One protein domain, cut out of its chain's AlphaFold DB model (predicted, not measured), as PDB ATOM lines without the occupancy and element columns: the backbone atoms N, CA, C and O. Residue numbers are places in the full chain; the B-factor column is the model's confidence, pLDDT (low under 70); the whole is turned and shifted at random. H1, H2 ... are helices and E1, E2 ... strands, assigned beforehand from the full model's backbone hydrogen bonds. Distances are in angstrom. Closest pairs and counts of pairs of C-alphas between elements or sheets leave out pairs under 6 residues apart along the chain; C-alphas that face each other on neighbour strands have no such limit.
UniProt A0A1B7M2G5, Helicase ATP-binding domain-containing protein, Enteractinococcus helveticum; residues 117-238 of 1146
ATOM      1  N   LYS A 117      48.593 -32.529   9.376       87.50
ATOM      2  CA  LYS A 117      49.957 -33.083   9.381       87.50
ATOM      3  C   LYS A 117      50.469 -33.228   7.942       87.50
ATOM      4  O   LYS A 117      49.706 -33.179   6.979       87.50
ATOM      5  N   GLY A 118      51.777 -33.417   7.768       83.88
ATOM      6  CA  GLY A 118      52.335 -33.779   6.458       83.88
ATOM      7  C   GLY A 118      51.857 -35.166   6.012       83.88
ATOM      8  O   GLY A 118      51.712 -36.048   6.856       83.88
ATOM      9  N   PHE A 119      51.661 -35.379   4.703       83.69
ATOM     10  CA  PHE A 119      51.117 -36.629   4.132       83.69
ATOM     11  C   PHE A 119      51.798 -37.912   4.641       83.69
ATOM     12  O   PHE A 119      51.111 -38.887   4.928       83.69
ATOM     13  N   GLY A 120      53.117 -37.875   4.871       84.88
ATOM     14  CA  GLY A 120      53.889 -38.984   5.448       84.88
ATOM     15  C   GLY A 120      53.538 -39.369   6.897       84.88
ATOM     16  O   GLY A 120      54.208 -40.227   7.463       84.88
ATOM     17  N   ASN A 121      52.528 -38.747   7.515       87.19
ATOM     18  CA  ASN A 121      51.968 -39.125   8.820       87.19
ATOM     19  C   ASN A 121      50.604 -39.827   8.704       87.19
ATOM     20  O   ASN A 121      50.076 -40.267   9.722       87.19
ATOM     21  N   TYR A 122      50.047 -39.953   7.495       90.00
ATOM     22  CA  TYR A 122      48.804 -40.676   7.222       90.00
ATOM     23  C   TYR A 122      49.083 -41.963   6.445       90.00
ATOM     24  O   TYR A 122      50.067 -42.058   5.704       90.00
ATOM     25  N   VAL A 123      48.210 -42.954   6.588       91.50
ATOM     26  CA  VAL A 123      48.252 -44.176   5.778       91.50
ATOM     27  C   VAL A 123      47.922 -43.898   4.307       91.50
ATOM     28  O   VAL A 123      47.150 -43.002   3.968       91.50
ATOM     29  N   CYS A 124      48.498 -44.699   3.414       88.50
ATOM     30  CA  CYS A 124      48.251 -44.681   1.978       88.50
ATOM     31  C   CYS A 124      47.766 -46.065   1.528       88.50
ATOM     32  O   CYS A 124      48.504 -47.050   1.614       88.50
ATOM     33  N   ASN A 125      46.528 -46.129   1.026       87.50
ATOM     34  CA  ASN A 125      45.870 -47.375   0.625       87.50
ATOM     35  C   ASN A 125      46.694 -48.151  -0.420       87.50
ATOM     36  O   ASN A 125      46.926 -49.348  -0.269       87.50
ATOM     37  N   GLU A 126      47.214 -47.460  -1.439       83.75
ATOM     38  CA  GLU A 126      48.004 -48.098  -2.498       83.75
ATOM     39  C   GLU A 126      49.380 -48.566  -2.010       83.75
ATOM     40  O   GLU A 126      49.803 -49.664  -2.364       83.75
ATOM     41  N   ALA A 127      50.047 -47.816  -1.124       84.44
ATOM     42  CA  ALA A 127      51.291 -48.279  -0.500       84.44
ATOM     43  C   ALA A 127      51.054 -49.557   0.323       84.44
ATOM     44  O   ALA A 127      51.778 -50.543   0.165       84.44
ATOM     45  N   ALA A 128      49.983 -49.583   1.123       89.94
ATOM     46  CA  ALA A 128      49.591 -50.758   1.892       89.94
ATOM     47  C   ALA A 128      49.248 -51.956   0.983       89.94
ATOM     48  O   ALA A 128      49.776 -53.046   1.199       89.94
ATOM     49  N   LYS A 129      48.468 -51.769  -0.093       86.56
ATOM     50  CA  LYS A 129      48.173 -52.817  -1.095       86.56
ATOM     51  C   LYS A 129      49.425 -53.334  -1.811       86.56
ATOM     52  O   LYS A 129      49.545 -54.541  -2.037       86.56
ATOM     53  N   VAL A 130      50.368 -52.463  -2.175       83.94
ATOM     54  CA  VAL A 130      51.644 -52.860  -2.797       83.94
ATOM     55  C   VAL A 130      52.471 -53.696  -1.817       83.94
ATOM     56  O   VAL A 130      52.956 -54.770  -2.178       83.94
ATOM     57  N   THR A 131      52.570 -53.268  -0.559       85.81
ATOM     58  CA  THR A 131      53.274 -54.005   0.499       85.81
ATOM     59  C   THR A 131      52.586 -55.336   0.824       85.81
ATOM     60  O   THR A 131      53.274 -56.353   0.917       85.81
ATOM     61  N   ALA A 132      51.250 -55.391   0.873       89.75
ATOM     62  CA  ALA A 132      50.484 -56.634   0.994       89.75
ATOM     63  C   ALA A 132      50.856 -57.625  -0.115       89.75
ATOM     64  O   ALA A 132      51.244 -58.760   0.153       89.75
ATOM     65  N   ASN A 133      50.806 -57.189  -1.376       85.00
ATOM     66  CA  ASN A 133      51.141 -58.045  -2.512       85.00
ATOM     67  C   ASN A 133      52.617 -58.480  -2.506       85.00
ATOM     68  O   ASN A 133      52.910 -59.607  -2.907       85.00
ATOM     69  N   ARG A 134      53.541 -57.654  -1.993       85.31
ATOM     70  CA  ARG A 134      54.943 -58.047  -1.760       85.31
ATOM     71  C   ARG A 134      55.058 -59.141  -0.692       85.31
ATOM     72  O   ARG A 134      55.734 -60.133  -0.954       85.31
ATOM     73  N   ILE A 135      54.367 -59.022   0.446       88.31
ATOM     74  CA  ILE A 135      54.313 -60.055   1.504       88.31
ATOM     75  C   ILE A 135      53.752 -61.372   0.943       88.31
ATOM     76  O   ILE A 135      54.381 -62.422   1.076       88.31
ATOM     77  N   LEU A 136      52.611 -61.316   0.250       88.88
ATOM     78  CA  LEU A 136      51.943 -62.496  -0.308       88.88
ATOM     79  C   LEU A 136      52.791 -63.184  -1.393       88.88
ATOM     80  O   LEU A 136      52.950 -64.404  -1.351       88.88
ATOM     81  N   ARG A 137      53.422 -62.424  -2.305       85.06
ATOM     82  CA  ARG A 137      54.403 -62.969  -3.268       85.06
ATOM     83  C   ARG A 137      55.604 -63.602  -2.553       85.06
ATOM     84  O   ARG A 137      56.040 -64.675  -2.958       85.06
ATOM     85  N   ARG A 138      56.122 -62.982  -1.483       84.88
ATOM     86  CA  ARG A 138      57.268 -63.495  -0.704       84.88
ATOM     87  C   ARG A 138      56.950 -64.808   0.018       84.88
ATOM     88  O   ARG A 138      57.840 -65.642   0.143       84.88
ATOM     89  N   ALA A 139      55.704 -64.983   0.456       86.62
ATOM     90  CA  ALA A 139      55.195 -66.193   1.100       86.62
ATOM     91  C   ALA A 139      54.710 -67.282   0.117       86.62
ATOM     92  O   ALA A 139      54.413 -68.394   0.542       86.62
ATOM     93  N   GLY A 140      54.609 -66.981  -1.185       85.56
ATOM     94  CA  GLY A 140      54.045 -67.892  -2.192       85.56
ATOM     95  C   GLY A 140      52.513 -68.011  -2.161       85.56
ATOM     96  O   GLY A 140      51.955 -68.915  -2.781       85.56
ATOM     97  N   GLU A 141      51.818 -67.111  -1.460       86.25
ATOM     98  CA  GLU A 141      50.375 -67.185  -1.230       86.25
ATOM     99  C   GLU A 141      49.575 -66.614  -2.415       86.25
ATOM    100  O   GLU A 141      49.430 -65.398  -2.583       86.25
ATOM    101  N   SER A 142      49.032 -67.514  -3.235       83.25
ATOM    102  CA  SER A 142      48.375 -67.228  -4.519       83.25
ATOM    103  C   SER A 142      46.896 -67.641  -4.600       83.25
ATOM    104  O   SER A 142      46.318 -67.610  -5.685       83.25
ATOM    105  N   SER A 143      46.260 -68.028  -3.486       79.50
ATOM    106  CA  SER A 143      44.852 -68.453  -3.496       79.50
ATOM    107  C   SER A 143      43.885 -67.312  -3.874       79.50
ATOM    108  O   SER A 143      44.178 -66.146  -3.610       79.50
ATOM    109  N   PRO A 144      42.726 -67.618  -4.496       78.25
ATOM    110  CA  PRO A 144      41.799 -66.619  -5.043       78.25
ATOM    111  C   PRO A 144      40.839 -66.022  -3.991       78.25
ATOM    112  O   PRO A 144      39.718 -65.641  -4.320       78.25
ATOM    113  N   THR A 145      41.241 -65.983  -2.720       85.69
ATOM    114  CA  THR A 145      40.490 -65.328  -1.637       85.69
ATOM    115  C   THR A 145      40.847 -63.842  -1.529       85.69
ATOM    116  O   THR A 145      41.749 -63.344  -2.209       85.69
ATOM    117  N   ASP A 146      40.119 -63.106  -0.688       89.44
ATOM    118  CA  ASP A 146      40.392 -61.695  -0.429       89.44
ATOM    119  C   ASP A 146      41.768 -61.473   0.230       89.44
ATOM    120  O   ASP A 146      42.407 -62.385   0.768       89.44
ATOM    121  N   LEU A 147      42.234 -60.224   0.185       86.25
ATOM    122  CA  LEU A 147      43.577 -59.864   0.629       86.25
ATOM    123  C   LEU A 147      43.788 -60.068   2.138       86.25
ATOM    124  O   LEU A 147      44.876 -60.482   2.534       86.25
ATOM    125  N   PHE A 148      42.769 -59.835   2.972       91.12
ATOM    126  CA  PHE A 148      42.874 -59.978   4.426       91.12
ATOM    127  C   PHE A 148      42.934 -61.454   4.831       91.12
ATOM    128  O   PHE A 148      43.818 -61.841   5.597       91.12
ATOM    129  N   THR A 149      42.082 -62.306   4.249       90.00
ATOM    130  CA  THR A 149      42.139 -63.766   4.441       90.00
ATOM    131  C   THR A 149      43.506 -64.326   4.042       90.00
ATOM    132  O   THR A 149      44.074 -65.153   4.760       90.00
ATOM    133  N   ARG A 150      44.078 -63.859   2.923       91.56
ATOM    134  CA  ARG A 150      45.418 -64.273   2.469       91.56
ATOM    135  C   ARG A 150      46.523 -63.806   3.418       91.56
ATOM    136  O   ARG A 150      47.419 -64.591   3.721       91.56
ATOM    137  N   LEU A 151      46.458 -62.571   3.916       92.50
ATOM    138  CA  LEU A 151      47.436 -62.036   4.871       92.50
ATOM    139  C   LEU A 151      47.385 -62.763   6.226       92.50
ATOM    140  O   LEU A 151      48.440 -63.152   6.732       92.50
ATOM    141  N   SER A 152      46.190 -63.037   6.767       91.88
ATOM    142  CA  SER A 152      46.028 -63.857   7.982       91.88
ATOM    143  C   SER A 152      46.643 -65.241   7.789       91.88
ATOM    144  O   SER A 152      47.497 -65.654   8.565       91.88
ATOM    145  N   LYS A 153      46.303 -65.916   6.685       89.94
ATOM    146  CA  LYS A 153      46.834 -67.243   6.357       89.94
ATOM    147  C   LYS A 153      48.367 -67.264   6.275       89.94
ATOM    148  O   LYS A 153      48.972 -68.229   6.730       89.94
ATOM    149  N   VAL A 154      49.011 -66.210   5.764       90.12
ATOM    150  CA  VAL A 154      50.484 -66.084   5.777       90.12
ATOM    151  C   VAL A 154      51.035 -65.920   7.198       90.12
ATOM    152  O   VAL A 154      52.043 -66.548   7.526       90.12
ATOM    153  N   LYS A 155      50.371 -65.137   8.059       91.31
ATOM    154  CA  LYS A 155      50.731 -64.990   9.481       91.31
ATOM    155  C   LYS A 155      50.623 -66.317  10.239       91.31
ATOM    156  O   LYS A 155      51.516 -66.637  11.023       91.31
ATOM    157  N   ASP A 156      49.586 -67.100   9.952       90.00
ATOM    158  CA  ASP A 156      49.344 -68.417  10.549       90.00
ATOM    159  C   ASP A 156      50.333 -69.482  10.033       90.00
ATOM    160  O   ASP A 156      50.846 -70.284  10.812       90.00
ATOM    161  N   GLN A 157      50.639 -69.486   8.729       89.69
ATOM    162  CA  GLN A 157      51.527 -70.475   8.101       89.69
ATOM    163  C   GLN A 157      53.014 -70.247   8.386       89.69
ATOM    164  O   GLN A 157      53.744 -71.215   8.596       89.69
ATOM    165  N   LEU A 158      53.484 -68.995   8.354       88.88
ATOM    166  CA  LEU A 158      54.891 -68.668   8.618       88.88
ATOM    167  C   LEU A 158      55.170 -68.434  10.107       88.88
ATOM    168  O   LEU A 158      56.326 -68.491  10.518       88.88
ATOM    169  N   GLY A 159      54.137 -68.171  10.911       87.44
ATOM    170  CA  GLY A 159      54.255 -67.775  12.309       87.44
ATOM    171  C   GLY A 159      54.631 -66.298  12.468       87.44
ATOM    172  O   GLY A 159      55.550 -65.792  11.823       87.44
ATOM    173  N   ALA A 160      53.943 -65.598  13.373       87.94
ATOM    174  CA  ALA A 160      54.069 -64.146  13.530       87.94
ATOM    175  C   ALA A 160      55.506 -63.654  13.810       87.94
ATOM    176  O   ALA A 160      55.879 -62.588  13.334       87.94
ATOM    177  N   ALA A 161      56.323 -64.427  14.534       89.12
ATOM    178  CA  ALA A 161      57.695 -64.050  14.889       89.12
ATOM    179  C   ALA A 161      58.728 -64.230  13.753       89.12
ATOM    180  O   ALA A 161      59.883 -63.839  13.914       89.12
ATOM    181  N   THR A 162      58.353 -64.827  12.617       91.06
ATOM    182  CA  THR A 162      59.295 -65.132  11.531       91.06
ATOM    183  C   THR A 162      59.832 -63.851  10.877       91.06
ATOM    184  O   THR A 162      59.032 -63.008  10.465       91.06
ATOM    185  N   PRO A 163      61.163 -63.678  10.739       89.81
ATOM    186  CA  PRO A 163      61.736 -62.514  10.068       89.81
ATOM    187  C   PRO A 163      61.435 -62.499   8.564       89.81
ATOM    188  O   PRO A 163      61.649 -63.488   7.863       89.81
ATOM    189  N   MET A 164      61.009 -61.349   8.046       88.00
ATOM    190  CA  MET A 164      60.765 -61.121   6.623       88.00
ATOM    191  C   MET A 164      61.348 -59.769   6.192       88.00
ATOM    192  O   MET A 164      61.245 -58.771   6.905       88.00
ATOM    193  N   LYS A 165      61.956 -59.741   4.997       84.25
ATOM    194  CA  LYS A 165      62.491 -58.522   4.379       84.25
ATOM    195  C   LYS A 165      61.590 -58.059   3.237       84.25
ATOM    196  O   LYS A 165      61.407 -58.814   2.279       84.25
ATOM    197  N   ILE A 166      61.077 -56.833   3.321       78.56
ATOM    198  CA  ILE A 166      60.248 -56.177   2.298       78.56
ATOM    199  C   ILE A 166      60.857 -54.804   1.995       78.56
ATOM    200  O   ILE A 166      61.102 -54.023   2.908       78.56
ATOM    201  N   SER A 167      61.132 -54.518   0.715       70.62
ATOM    202  CA  SER A 167      61.649 -53.217   0.240       70.62
ATOM    203  C   SER A 167      62.816 -52.655   1.072       70.62
ATOM    204  O   SER A 167      62.831 -51.495   1.466       70.62
ATOM    205  N   GLY A 168      63.794 -53.512   1.381       65.25
ATOM    206  CA  GLY A 168      64.975 -53.164   2.181       65.25
ATOM    207  C   GLY A 168      64.790 -53.276   3.701       65.25
ATOM    208  O   GLY A 168      65.768 -53.557   4.393       65.25
ATOM    209  N   ILE A 169      63.565 -53.148   4.214       72.19
ATOM    210  CA  ILE A 169      63.244 -53.184   5.647       72.19
ATOM    211  C   ILE A 169      63.110 -54.631   6.128       72.19
ATOM    212  O   ILE A 169      62.434 -55.447   5.501       72.19
ATOM    213  N   GLN A 170      63.772 -54.941   7.241       82.81
ATOM    214  CA  GLN A 170      63.708 -56.219   7.950       82.81
ATOM    215  C   GLN A 170      62.745 -56.063   9.133       82.81
ATOM    216  O   GLN A 170      62.974 -55.199   9.972       82.81
ATOM    217  N   SER A 171      61.698 -56.885   9.210       88.56
ATOM    218  CA  SER A 171      60.743 -56.893  10.330       88.56
ATOM    219  C   SER A 171      60.156 -58.302  10.520       88.56
ATOM    220  O   SER A 171      60.662 -59.258   9.925       88.56
ATOM    221  N   THR A 172      59.121 -58.474  11.345       90.94
ATOM    222  CA  THR A 172      58.441 -59.775  11.524       90.94
ATOM    223  C   THR A 172      57.218 -59.912  10.614       90.94
ATOM    224  O   THR A 172      56.584 -58.915  10.263       90.94
ATOM    225  N   VAL A 173      56.847 -61.145  10.245       92.00
ATOM    226  CA  VAL A 173      55.602 -61.417   9.499       92.00
ATOM    227  C   VAL A 173      54.381 -60.870  10.244       92.00
ATOM    228  O   VAL A 173      53.497 -60.309   9.605       92.00
ATOM    229  N   GLY A 174      54.342 -60.976  11.576       90.06
ATOM    230  CA  GLY A 174      53.271 -60.419  12.402       90.06
ATOM    231  C   GLY A 174      53.172 -58.902  12.272       90.06
ATOM    232  O   GLY A 174      52.136 -58.406  11.838       90.06
ATOM    233  N   THR A 175      54.266 -58.185  12.550       90.12
ATOM    234  CA  THR A 175      54.357 -56.718  12.423       90.12
ATOM    235  C   THR A 175      53.915 -56.247  11.035       90.12
ATOM    236  O   THR A 175      53.108 -55.329  10.919       90.12
ATOM    237  N   LEU A 176      54.409 -56.897   9.975       91.81
ATOM    238  CA  LEU A 176      54.124 -56.520   8.589       91.81
ATOM    239  C   LEU A 176      52.670 -56.800   8.182       91.81
ATOM    240  O   LEU A 176      52.052 -55.957   7.532       91.81
ATOM    241  N   VAL A 177      52.112 -57.956   8.557       94.31
ATOM    242  CA  VAL A 177      50.708 -58.299   8.278       94.31
ATOM    243  C   VAL A 177      49.760 -57.374   9.034       94.31
ATOM    244  O   VAL A 177      48.813 -56.864   8.433       94.31
ATOM    245  N   ASP A 178      50.018 -57.126  10.317       93.81
ATOM    246  CA  ASP A 178      49.134 -56.326  11.167       93.81
ATOM    247  C   ASP A 178      49.155 -54.850  10.755       93.81
ATOM    248  O   ASP A 178      48.091 -54.250  10.603       93.81
ATOM    249  N   LEU A 179      50.338 -54.290  10.468       93.88
ATOM    250  CA  LEU A 179      50.485 -52.909   9.995       93.88
ATOM    251  C   LEU A 179      49.735 -52.674   8.680       93.88
ATOM    252  O   LEU A 179      49.009 -51.694   8.545       93.88
ATOM    253  N   VAL A 180      49.904 -53.571   7.706       94.19
ATOM    254  CA  VAL A 180      49.280 -53.441   6.382       94.19
ATOM    255  C   VAL A 180      47.767 -53.655   6.455       94.19
ATOM    256  O   VAL A 180      47.013 -52.907   5.833       94.19
ATOM    257  N   THR A 181      47.317 -54.622   7.259       93.81
ATOM    258  CA  THR A 181      45.892 -54.865   7.534       93.81
ATOM    259  C   THR A 181      45.238 -53.624   8.137       93.81
ATOM    260  O   THR A 181      44.245 -53.124   7.608       93.81
ATOM    261  N   TRP A 182      45.835 -53.085   9.203       94.25
ATOM    262  CA  TRP A 182      45.354 -51.890   9.886       94.25
ATOM    263  C   TRP A 182      45.374 -50.654   8.972       94.25
ATOM    264  O   TRP A 182      44.392 -49.912   8.931       94.25
ATOM    265  N   ALA A 183      46.436 -50.464   8.183       92.81
ATOM    266  CA  ALA A 183      46.574 -49.310   7.297       92.81
ATOM    267  C   ALA A 183      45.555 -49.302   6.147       92.81
ATOM    268  O   ALA A 183      45.097 -48.237   5.740       92.81
ATOM    269  N   MET A 184      45.156 -50.474   5.644       91.81
ATOM    270  CA  MET A 184      44.063 -50.570   4.673       91.81
ATOM    271  C   MET A 184      42.702 -50.262   5.309       91.81
ATOM    272  O   MET A 184      41.901 -49.555   4.698       91.81
ATOM    273  N   MET A 185      42.445 -50.744   6.532       90.44
ATOM    274  CA  MET A 185      41.175 -50.518   7.240       90.44
ATOM    275  C   MET A 185      40.916 -49.040   7.560       90.44
ATOM    276  O   MET A 185      39.781 -48.592   7.436       90.44
ATOM    277  N   HIS A 186      41.954 -48.275   7.906       92.19
ATOM    278  CA  HIS A 186      41.840 -46.852   8.264       92.19
ATOM    279  C   HIS A 186      42.215 -45.909   7.106       92.19
ATOM    280  O   HIS A 186      42.465 -44.724   7.315       92.19
ATOM    281  N   SER A 187      42.266 -46.420   5.868       88.38
ATOM    282  CA  SER A 187      42.791 -45.678   4.711       88.38
ATOM    283  C   SER A 187      42.009 -44.414   4.332       88.38
ATOM    284  O   SER A 187      42.607 -43.483   3.791       88.38
ATOM    285  N   SER A 188      40.720 -44.344   4.667       86.56
ATOM    286  CA  SER A 188      39.844 -43.178   4.480       86.56
ATOM    287  C   SER A 188      39.618 -42.344   5.750       86.56
ATOM    288  O   SER A 188      38.914 -41.339   5.690       86.56
ATOM    289  N   ASP A 189      40.186 -42.730   6.897       87.00
ATOM    290  CA  ASP A 189      39.910 -42.102   8.193       87.00
ATOM    291  C   ASP A 189      41.000 -41.067   8.549       87.00
ATOM    292  O   ASP A 189      42.130 -41.455   8.854       87.00
ATOM    293  N   PRO A 190      40.714 -39.749   8.533       83.06
ATOM    294  CA  PRO A 190      41.710 -38.722   8.841       83.06
ATOM    295  C   PRO A 190      42.124 -38.686  10.319       83.06
ATOM    296  O   PRO A 190      43.153 -38.087  10.634       83.06
ATOM    297  N   THR A 191      41.357 -39.294  11.227       82.12
ATOM    298  CA  THR A 191      41.634 -39.322  12.669       82.12
ATOM    299  C   THR A 191      42.412 -40.578  13.039       82.12
ATOM    300  O   THR A 191      43.518 -40.474  13.562       82.12
ATOM    301  N   ASN A 192      41.878 -41.757  12.717       85.06
ATOM    302  CA  ASN A 192      42.487 -43.040  13.076       85.06
ATOM    303  C   ASN A 192      43.545 -43.504  12.062       85.06
ATOM    304  O   ASN A 192      44.432 -44.266  12.420       85.06
ATOM    305  N   GLY A 193      43.527 -43.023  10.815       88.00
ATOM    306  CA  GLY A 193      44.532 -43.336   9.787       88.00
ATOM    307  C   GLY A 193      45.883 -42.625   9.966       88.00
ATOM    308  O   GLY A 193      46.612 -42.439   8.990       88.00
ATOM    309  N   GLN A 194      46.214 -42.189  11.183       87.12
ATOM    310  CA  GLN A 194      47.439 -41.459  11.517       87.12
ATOM    311  C   GLN A 194      48.495 -42.379  12.138       87.12
ATOM    312  O   GLN A 194      48.167 -43.292  12.892       87.12
ATOM    313  N   ARG A 195      49.783 -42.092  11.897       86.38
ATOM    314  CA  ARG A 195      50.920 -42.849  12.456       86.38
ATOM    315  C   ARG A 195      50.821 -43.063  13.968       86.38
ATOM    316  O   ARG A 195      51.160 -44.137  14.454       86.38
ATOM    317  N   ASP A 196      50.359 -42.042  14.680       77.94
ATOM    318  CA  ASP A 196      50.350 -41.983  16.144       77.94
ATOM    319  C   ASP A 196      49.210 -42.802  16.780       77.94
ATOM    320  O   ASP A 196      49.256 -43.088  17.973       77.94
ATOM    321  N   GLU A 197      48.213 -43.203  15.981       83.12
ATOM    322  CA  GLU A 197      47.106 -44.087  16.383       83.12
ATOM    323  C   GLU A 197      47.326 -45.542  15.906       83.12
ATOM    324  O   GLU A 197      46.455 -46.401  16.061       83.12
ATOM    325  N   CYS A 198      48.495 -45.850  15.328       84.62
ATOM    326  CA  CYS A 198      48.844 -47.201  14.896       84.62
ATOM    327  C   CYS A 198      49.115 -48.115  16.113       84.62
ATOM    328  O   CYS A 198      50.061 -47.866  16.863       84.62
ATOM    329  N   PRO A 199      48.361 -49.217  16.305       82.12
ATOM    330  CA  PRO A 199      48.520 -50.115  17.453       82.12
ATOM    331  C   PRO A 199      49.705 -51.085  17.308       82.12
ATOM    332  O   PRO A 199      49.969 -51.880  18.211       82.12
ATOM    333  N   VAL A 200      50.392 -51.073  16.163       84.12
ATOM    334  CA  VAL A 200      51.544 -51.933  15.879       84.12
ATOM    335  C   VAL A 200      52.825 -51.169  16.229       84.12
ATOM    336  O   VAL A 200      53.005 -50.062  15.718       84.12
ATOM    337  N   PRO A 201      53.748 -51.723  17.039       74.38
ATOM    338  CA  PRO A 201      55.036 -51.083  17.294       74.38
ATOM    339  C   PRO A 201      55.864 -51.043  16.001       74.38
ATOM    340  O   PRO A 201      56.173 -52.086  15.421       74.38
ATOM    341  N   ILE A 202      56.192 -49.833  15.540       77.38
ATOM    342  CA  ILE A 202      56.835 -49.570  14.245       77.38
ATOM    343  C   ILE A 202      57.899 -48.473  14.345       77.38
ATOM    344  O   ILE A 202      57.673 -47.424  14.948       77.38
ATOM    345  N   GLU A 203      59.024 -48.656  13.653       70.81
ATOM    346  CA  GLU A 203      60.024 -47.593  13.470       70.81
ATOM    347  C   GLU A 203      60.117 -47.167  12.006       70.81
ATOM    348  O   GLU A 203      59.848 -46.013  11.657       70.81
ATOM    349  N   ARG A 204      60.513 -48.112  11.146       77.75
ATOM    350  CA  ARG A 204      60.878 -47.883   9.737       77.75
ATOM    351  C   ARG A 204      59.795 -48.397   8.795       77.75
ATOM    352  O   ARG A 204      59.599 -47.846   7.712       77.75
ATOM    353  N   GLU A 205      59.055 -49.406   9.245       86.38
ATOM    354  CA  GLU A 205      57.951 -50.081   8.565       86.38
ATOM    355  C   GLU A 205      56.846 -49.122   8.117       86.38
ATOM    356  O   GLU A 205      56.179 -49.394   7.124       86.38
ATOM    357  N   TRP A 206      56.687 -47.970   8.778       90.19
ATOM    358  CA  TRP A 206      55.731 -46.935   8.372       90.19
ATOM    359  C   TRP A 206      55.889 -46.507   6.902       90.19
ATOM    360  O   TRP A 206      54.904 -46.297   6.196       90.19
ATOM    361  N   SER A 207      57.129 -46.464   6.403       85.38
ATOM    362  CA  SER A 207      57.435 -46.141   4.999       85.38
ATOM    363  C   SER A 207      56.960 -47.194   3.981       85.38
ATOM    364  O   SER A 207      57.010 -46.949   2.779       85.38
ATOM    365  N   LEU A 208      56.466 -48.350   4.442       85.50
ATOM    366  CA  LEU A 208      55.816 -49.370   3.613       85.50
ATOM    367  C   LEU A 208      54.306 -49.121   3.431       85.50
ATOM    368  O   LEU A 208      53.693 -49.751   2.569       85.50
ATOM    369  N   VAL A 209      53.695 -48.245   4.239       90.44
ATOM    370  CA  VAL A 209      52.239 -47.988   4.255       90.44
ATOM    371  C   VAL A 209      51.868 -46.501   4.189       90.44
ATOM    372  O   VAL A 209      50.695 -46.161   4.302       90.44
ATOM    373  N   SER A 210      52.836 -45.609   3.979       90.06
ATOM    374  CA  SER A 210      52.651 -44.154   3.883       90.06
ATOM    375  C   SER A 210      53.550 -43.567   2.788       90.06
ATOM    376  O   SER A 210      54.593 -44.139   2.474       90.06
ATOM    377  N   VAL A 211      53.157 -42.431   2.197       82.50
ATOM    378  CA  VAL A 211      53.934 -41.733   1.153       82.50
ATOM    379  C   VAL A 211      54.044 -40.227   1.444       82.50
ATOM    380  O   VAL A 211      53.070 -39.616   1.889       82.50
ATOM    381  N   PRO A 212      55.202 -39.588   1.183       75.31
ATOM    382  CA  PRO A 212      55.306 -38.127   1.142       75.31
ATOM    383  C   PRO A 212      54.425 -37.517   0.039       75.31
ATOM    384  O   PRO A 212      54.120 -38.184  -0.946       75.31
ATOM    385  N   SER A 213      54.089 -36.227   0.154       71.12
ATOM    386  CA  SER A 213      53.269 -35.499  -0.834       71.12
ATOM    387  C   SER A 213      53.822 -35.596  -2.258       71.12
ATOM    388  O   SER A 213      53.114 -36.040  -3.150       71.12
ATOM    389  N   GLY A 214      55.113 -35.299  -2.455       65.62
ATOM    390  CA  GLY A 214      55.812 -35.435  -3.748       65.62
ATOM    391  C   GLY A 214      56.025 -36.879  -4.235       65.62
ATOM    392  O   GLY A 214      56.824 -37.121  -5.135       65.62
ATOM    393  N   GLN A 215      55.375 -37.861  -3.606       66.31
ATOM    394  CA  GLN A 215      55.309 -39.255  -4.051       66.31
ATOM    395  C   GLN A 215      53.872 -39.807  -4.015       66.31
ATOM    396  O   GLN A 215      53.679 -41.013  -4.171       66.31
ATOM    397  N   CYS A 216      52.874 -38.946  -3.795       73.06
ATOM    398  CA  CYS A 216      51.468 -39.281  -3.959       73.06
ATOM    399  C   CYS A 216      51.105 -39.231  -5.451       73.06
ATOM    400  O   CYS A 216      51.586 -38.362  -6.170       73.06
ATOM    401  N   SER A 217      50.270 -40.166  -5.902       65.06
ATOM    402  CA  SER A 217      49.772 -40.264  -7.283       65.06
ATOM    403  C   SER A 217      48.243 -40.131  -7.333       65.06
ATOM    404  O   SER A 217      47.578 -40.838  -8.087       65.06
ATOM    405  N   ASN A 218      47.677 -39.321  -6.435       63.66
ATOM    406  CA  ASN A 218      46.257 -38.976  -6.411       63.66
ATOM    407  C   ASN A 218      46.132 -37.484  -6.711       63.66
ATOM    408  O   ASN A 218      46.370 -36.663  -5.828       63.66
ATOM    409  N   ASP A 219      45.714 -37.164  -7.932       58.41
ATOM    410  CA  ASP A 219      45.531 -35.785  -8.402       58.41
ATOM    411  C   ASP A 219      44.159 -35.194  -7.991       58.41
ATOM    412  O   ASP A 219      43.797 -34.095  -8.408       58.41
ATOM    413  N   GLY A 220      43.392 -35.919  -7.162       57.72
ATOM    414  CA  GLY A 220      42.083 -35.528  -6.616       57.72
ATOM    415  C   GLY A 220      40.980 -36.586  -6.790       57.72
ATOM    416  O   GLY A 220      40.004 -36.598  -6.038       57.72
ATOM    417  N   ASP A 221      41.145 -37.505  -7.748       49.50
ATOM    418  CA  ASP A 221      40.095 -38.435  -8.206       49.50
ATOM    419  C   ASP A 221      39.572 -39.423  -7.142       49.50
ATOM    420  O   ASP A 221      38.495 -39.994  -7.322       49.50
ATOM    421  N   ASN A 222      40.301 -39.657  -6.043       60.84
ATOM    422  CA  ASN A 222      39.886 -40.596  -4.992       60.84
ATOM    423  C   ASN A 222      40.159 -40.088  -3.561       60.84
ATOM    424  O   ASN A 222      40.466 -40.860  -2.648       60.84
ATOM    425  N   ASP A 223      40.023 -38.776  -3.348       67.12
ATOM    426  CA  ASP A 223      40.219 -38.115  -2.049       67.12
ATOM    427  C   ASP A 223      39.412 -38.725  -0.893       67.12
ATOM    428  O   ASP A 223      39.853 -38.709   0.258       67.12
ATOM    429  N   ASP A 224      38.221 -39.255  -1.177       71.44
ATOM    430  CA  ASP A 224      37.311 -39.816  -0.168       71.44
ATOM    431  C   ASP A 224      37.724 -41.226   0.296       71.44
ATOM    432  O   ASP A 224      37.222 -41.729   1.300       71.44
ATOM    433  N   ALA A 225      38.732 -41.816  -0.355       74.88
ATOM    434  CA  ALA A 225      39.439 -43.014   0.091       74.88
ATOM    435  C   ALA A 225      40.841 -42.718   0.675       74.88
ATOM    436  O   ALA A 225      41.645 -43.645   0.810       74.88
ATOM    437  N   CYS A 226      41.161 -41.453   0.995       86.31
ATOM    438  CA  CYS A 226      42.488 -41.046   1.464       86.31
ATOM    439  C   CYS A 226      42.455 -40.131   2.704       86.31
ATOM    440  O   CYS A 226      42.182 -38.934   2.611       86.31
ATOM    441  N   ALA A 227      42.864 -40.672   3.854       88.06
ATOM    442  CA  ALA A 227      42.979 -39.981   5.142       88.06
ATOM    443  C   ALA A 227      43.729 -38.631   5.068       88.06
ATOM    444  O   ALA A 227      43.299 -37.651   5.675       88.06
ATOM    445  N   GLY A 228      44.813 -38.544   4.286       87.62
ATOM    446  CA  GLY A 228      45.575 -37.298   4.109       87.62
ATOM    447  C   GLY A 228      44.830 -36.207   3.325       87.62
ATOM    448  O   GLY A 228      44.984 -35.023   3.627       87.62
ATOM    449  N   HIS A 229      43.983 -36.588   2.361       86.00
ATOM    450  CA  HIS A 229      43.118 -35.648   1.640       86.00
ATOM    451  C   HIS A 229      41.898 -35.265   2.487       86.00
ATOM    452  O   HIS A 229      41.576 -34.083   2.578       86.00
ATOM    453  N   GLN A 230      41.296 -36.214   3.213       87.69
ATOM    454  CA  GLN A 230      40.232 -35.923   4.182       87.69
ATOM    455  C   GLN A 230      40.689 -34.955   5.283       87.69
ATOM    456  O   GLN A 230      39.966 -34.016   5.607       87.69
ATOM    457  N   ALA A 231      41.914 -35.098   5.802       89.38
ATOM    458  CA  ALA A 231      42.469 -34.160   6.778       89.38
ATOM    459  C   ALA A 231      42.637 -32.740   6.200       89.38
ATOM    460  O   ALA A 231      42.374 -31.756   6.891       89.38
ATOM    461  N   ARG A 232      43.003 -32.616   4.914       88.69
ATOM    462  CA  ARG A 232      43.037 -31.322   4.210       88.69
ATOM    463  C   ARG A 232      41.645 -30.744   3.968       88.69
ATOM    464  O   ARG A 232      41.464 -29.557   4.215       88.69
ATOM    465  N   LYS A 233      40.662 -31.556   3.559       88.88
ATOM    466  CA  LYS A 233      39.257 -31.130   3.414       88.88
ATOM    467  C   LYS A 233      38.679 -30.637   4.746       88.88
ATOM    468  O   LYS A 233      38.036 -29.595   4.771       88.88
ATOM    469  N   ALA A 234      38.969 -31.322   5.855       90.31
ATOM    470  CA  ALA A 234      38.580 -30.881   7.195       90.31
ATOM    471  C   ALA A 234      39.261 -29.557   7.590       90.31
ATOM    472  O   ALA A 234      38.591 -28.631   8.039       90.31
ATOM    473  N   ALA A 235      40.574 -29.428   7.370       92.44
ATOM    474  CA  ALA A 235      41.309 -28.193   7.656       92.44
ATOM    475  C   ALA A 235      40.857 -26.994   6.796       92.44
ATOM    476  O   ALA A 235      40.894 -25.863   7.269       92.44
ATOM    477  N   ALA A 236      40.386 -27.231   5.570       91.25
ATOM    478  CA  ALA A 236      39.862 -26.194   4.681       91.25
ATOM    479  C   ALA A 236      38.584 -25.512   5.198       91.25
ATOM    480  O   ALA A 236      38.366 -24.340   4.909       91.25
ATOM    481  N   VAL A 237      37.753 -26.228   5.964       91.44
ATOM    482  CA  VAL A 237      36.468 -25.721   6.490       91.44
ATOM    483  C   VAL A 237      36.475 -25.459   7.998       91.44
ATOM    484  O   VAL A 237      35.484 -24.973   8.536       91.44
ATOM    485  N   ALA A 238      37.572 -25.776   8.690       94.12
ATOM    486  CA  ALA A 238      37.718 -25.520  10.117       94.12
ATOM    487  C   ALA A 238      38.021 -24.043  10.411       94.12
ATOM    488  O   ALA A 238      38.761 -23.384   9.670       94.12
TER     489      ALA A 238
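This is residues 117 to 238 of the 1146 residues of the protein "Helicase ATP-binding domain-containing protein" of Enteractinococcus helveticum (UniProt A0A1B7M2G5). A small bundle of three helices, H1, H2 and H3, packed side by side, makes one part of an elongated body, with the hairpin of E1 and E2 packed beside H1 and H3. H5 makes the other end of the length, touching no helix, and long loops lie between it and the bundle. The printed part has 122 residues with five named helices and two named strands, in the order H1 H2 E1 E2 H3 H4 H5 along the chain; of the 63 residues in named elements helices hold 55 and strands 8, the class mostly helix, and the one sheet, E1 - E2, is antiparallel. It is compact, with a radius of gyration of the C-alphas of 14.6 A and spans of 47 by 30 by 23 A.

E1, residues 163 to 166, and E2, residues 169 to 172, form a hairpin, antiparallel at 143 degrees; N 164 and O 171 are 2.8 A apart, within hydrogen-bond range. The closest C-alphas of E1 and H1, residues 125 to 139, are those of Ile 166 and Arg 134, 6.9 A apart. H1 is the hub. It touches H3, residues 173 to 185, at a shallow tilt of 30 degrees, opposite ways, closest at C-alphas Ala 128 and Val 180, 5.2 A. H2, residues 147 to 158, touches H3 at a shallow tilt of 12 degrees, opposite ways, closest at C-alphas Lys 155 and Gly 174, 6.0 A. H1 and H2 touch, closest at C-alphas Ala 139 and Val 154, 6.6 A; they run the same way at 37 degrees, only just a steep tilt. With residues 127 to 131 alone, H1 only just touches H4, residues 205 to 208, with 3 pairs of C-alphas within 8 A, the closest those of Thr 131 and Leu 208, 6.1 A. H5, residues 227 to 237, is apart from H1, H2, H3 and H4. Every O i to N i+4 pair is within hydrogen-bond range in H1, H2 and H3, and 6 of 7 are in H5; H4 is too short for such a pair.

H1 is 21.0 A long from C-alpha 125 at (45.870, -47.375, 0.625), H2 16.4 A and H3 18.2 A. E1 and E2 are each 10.1 A, and H4 5.4 A. H5, 15.7 A, ends at C-alpha 237 at (36.468, -25.721, 6.490).

The C-alphas of Gln 157 and Val 237, the two farthest apart, are 47.2 A apart. The printed part has no cut; the links H3 to H4 and H4 to H5 are long. Ten residues are under 70 in pLDDT: 168, 214 to 215 and 217 to 223.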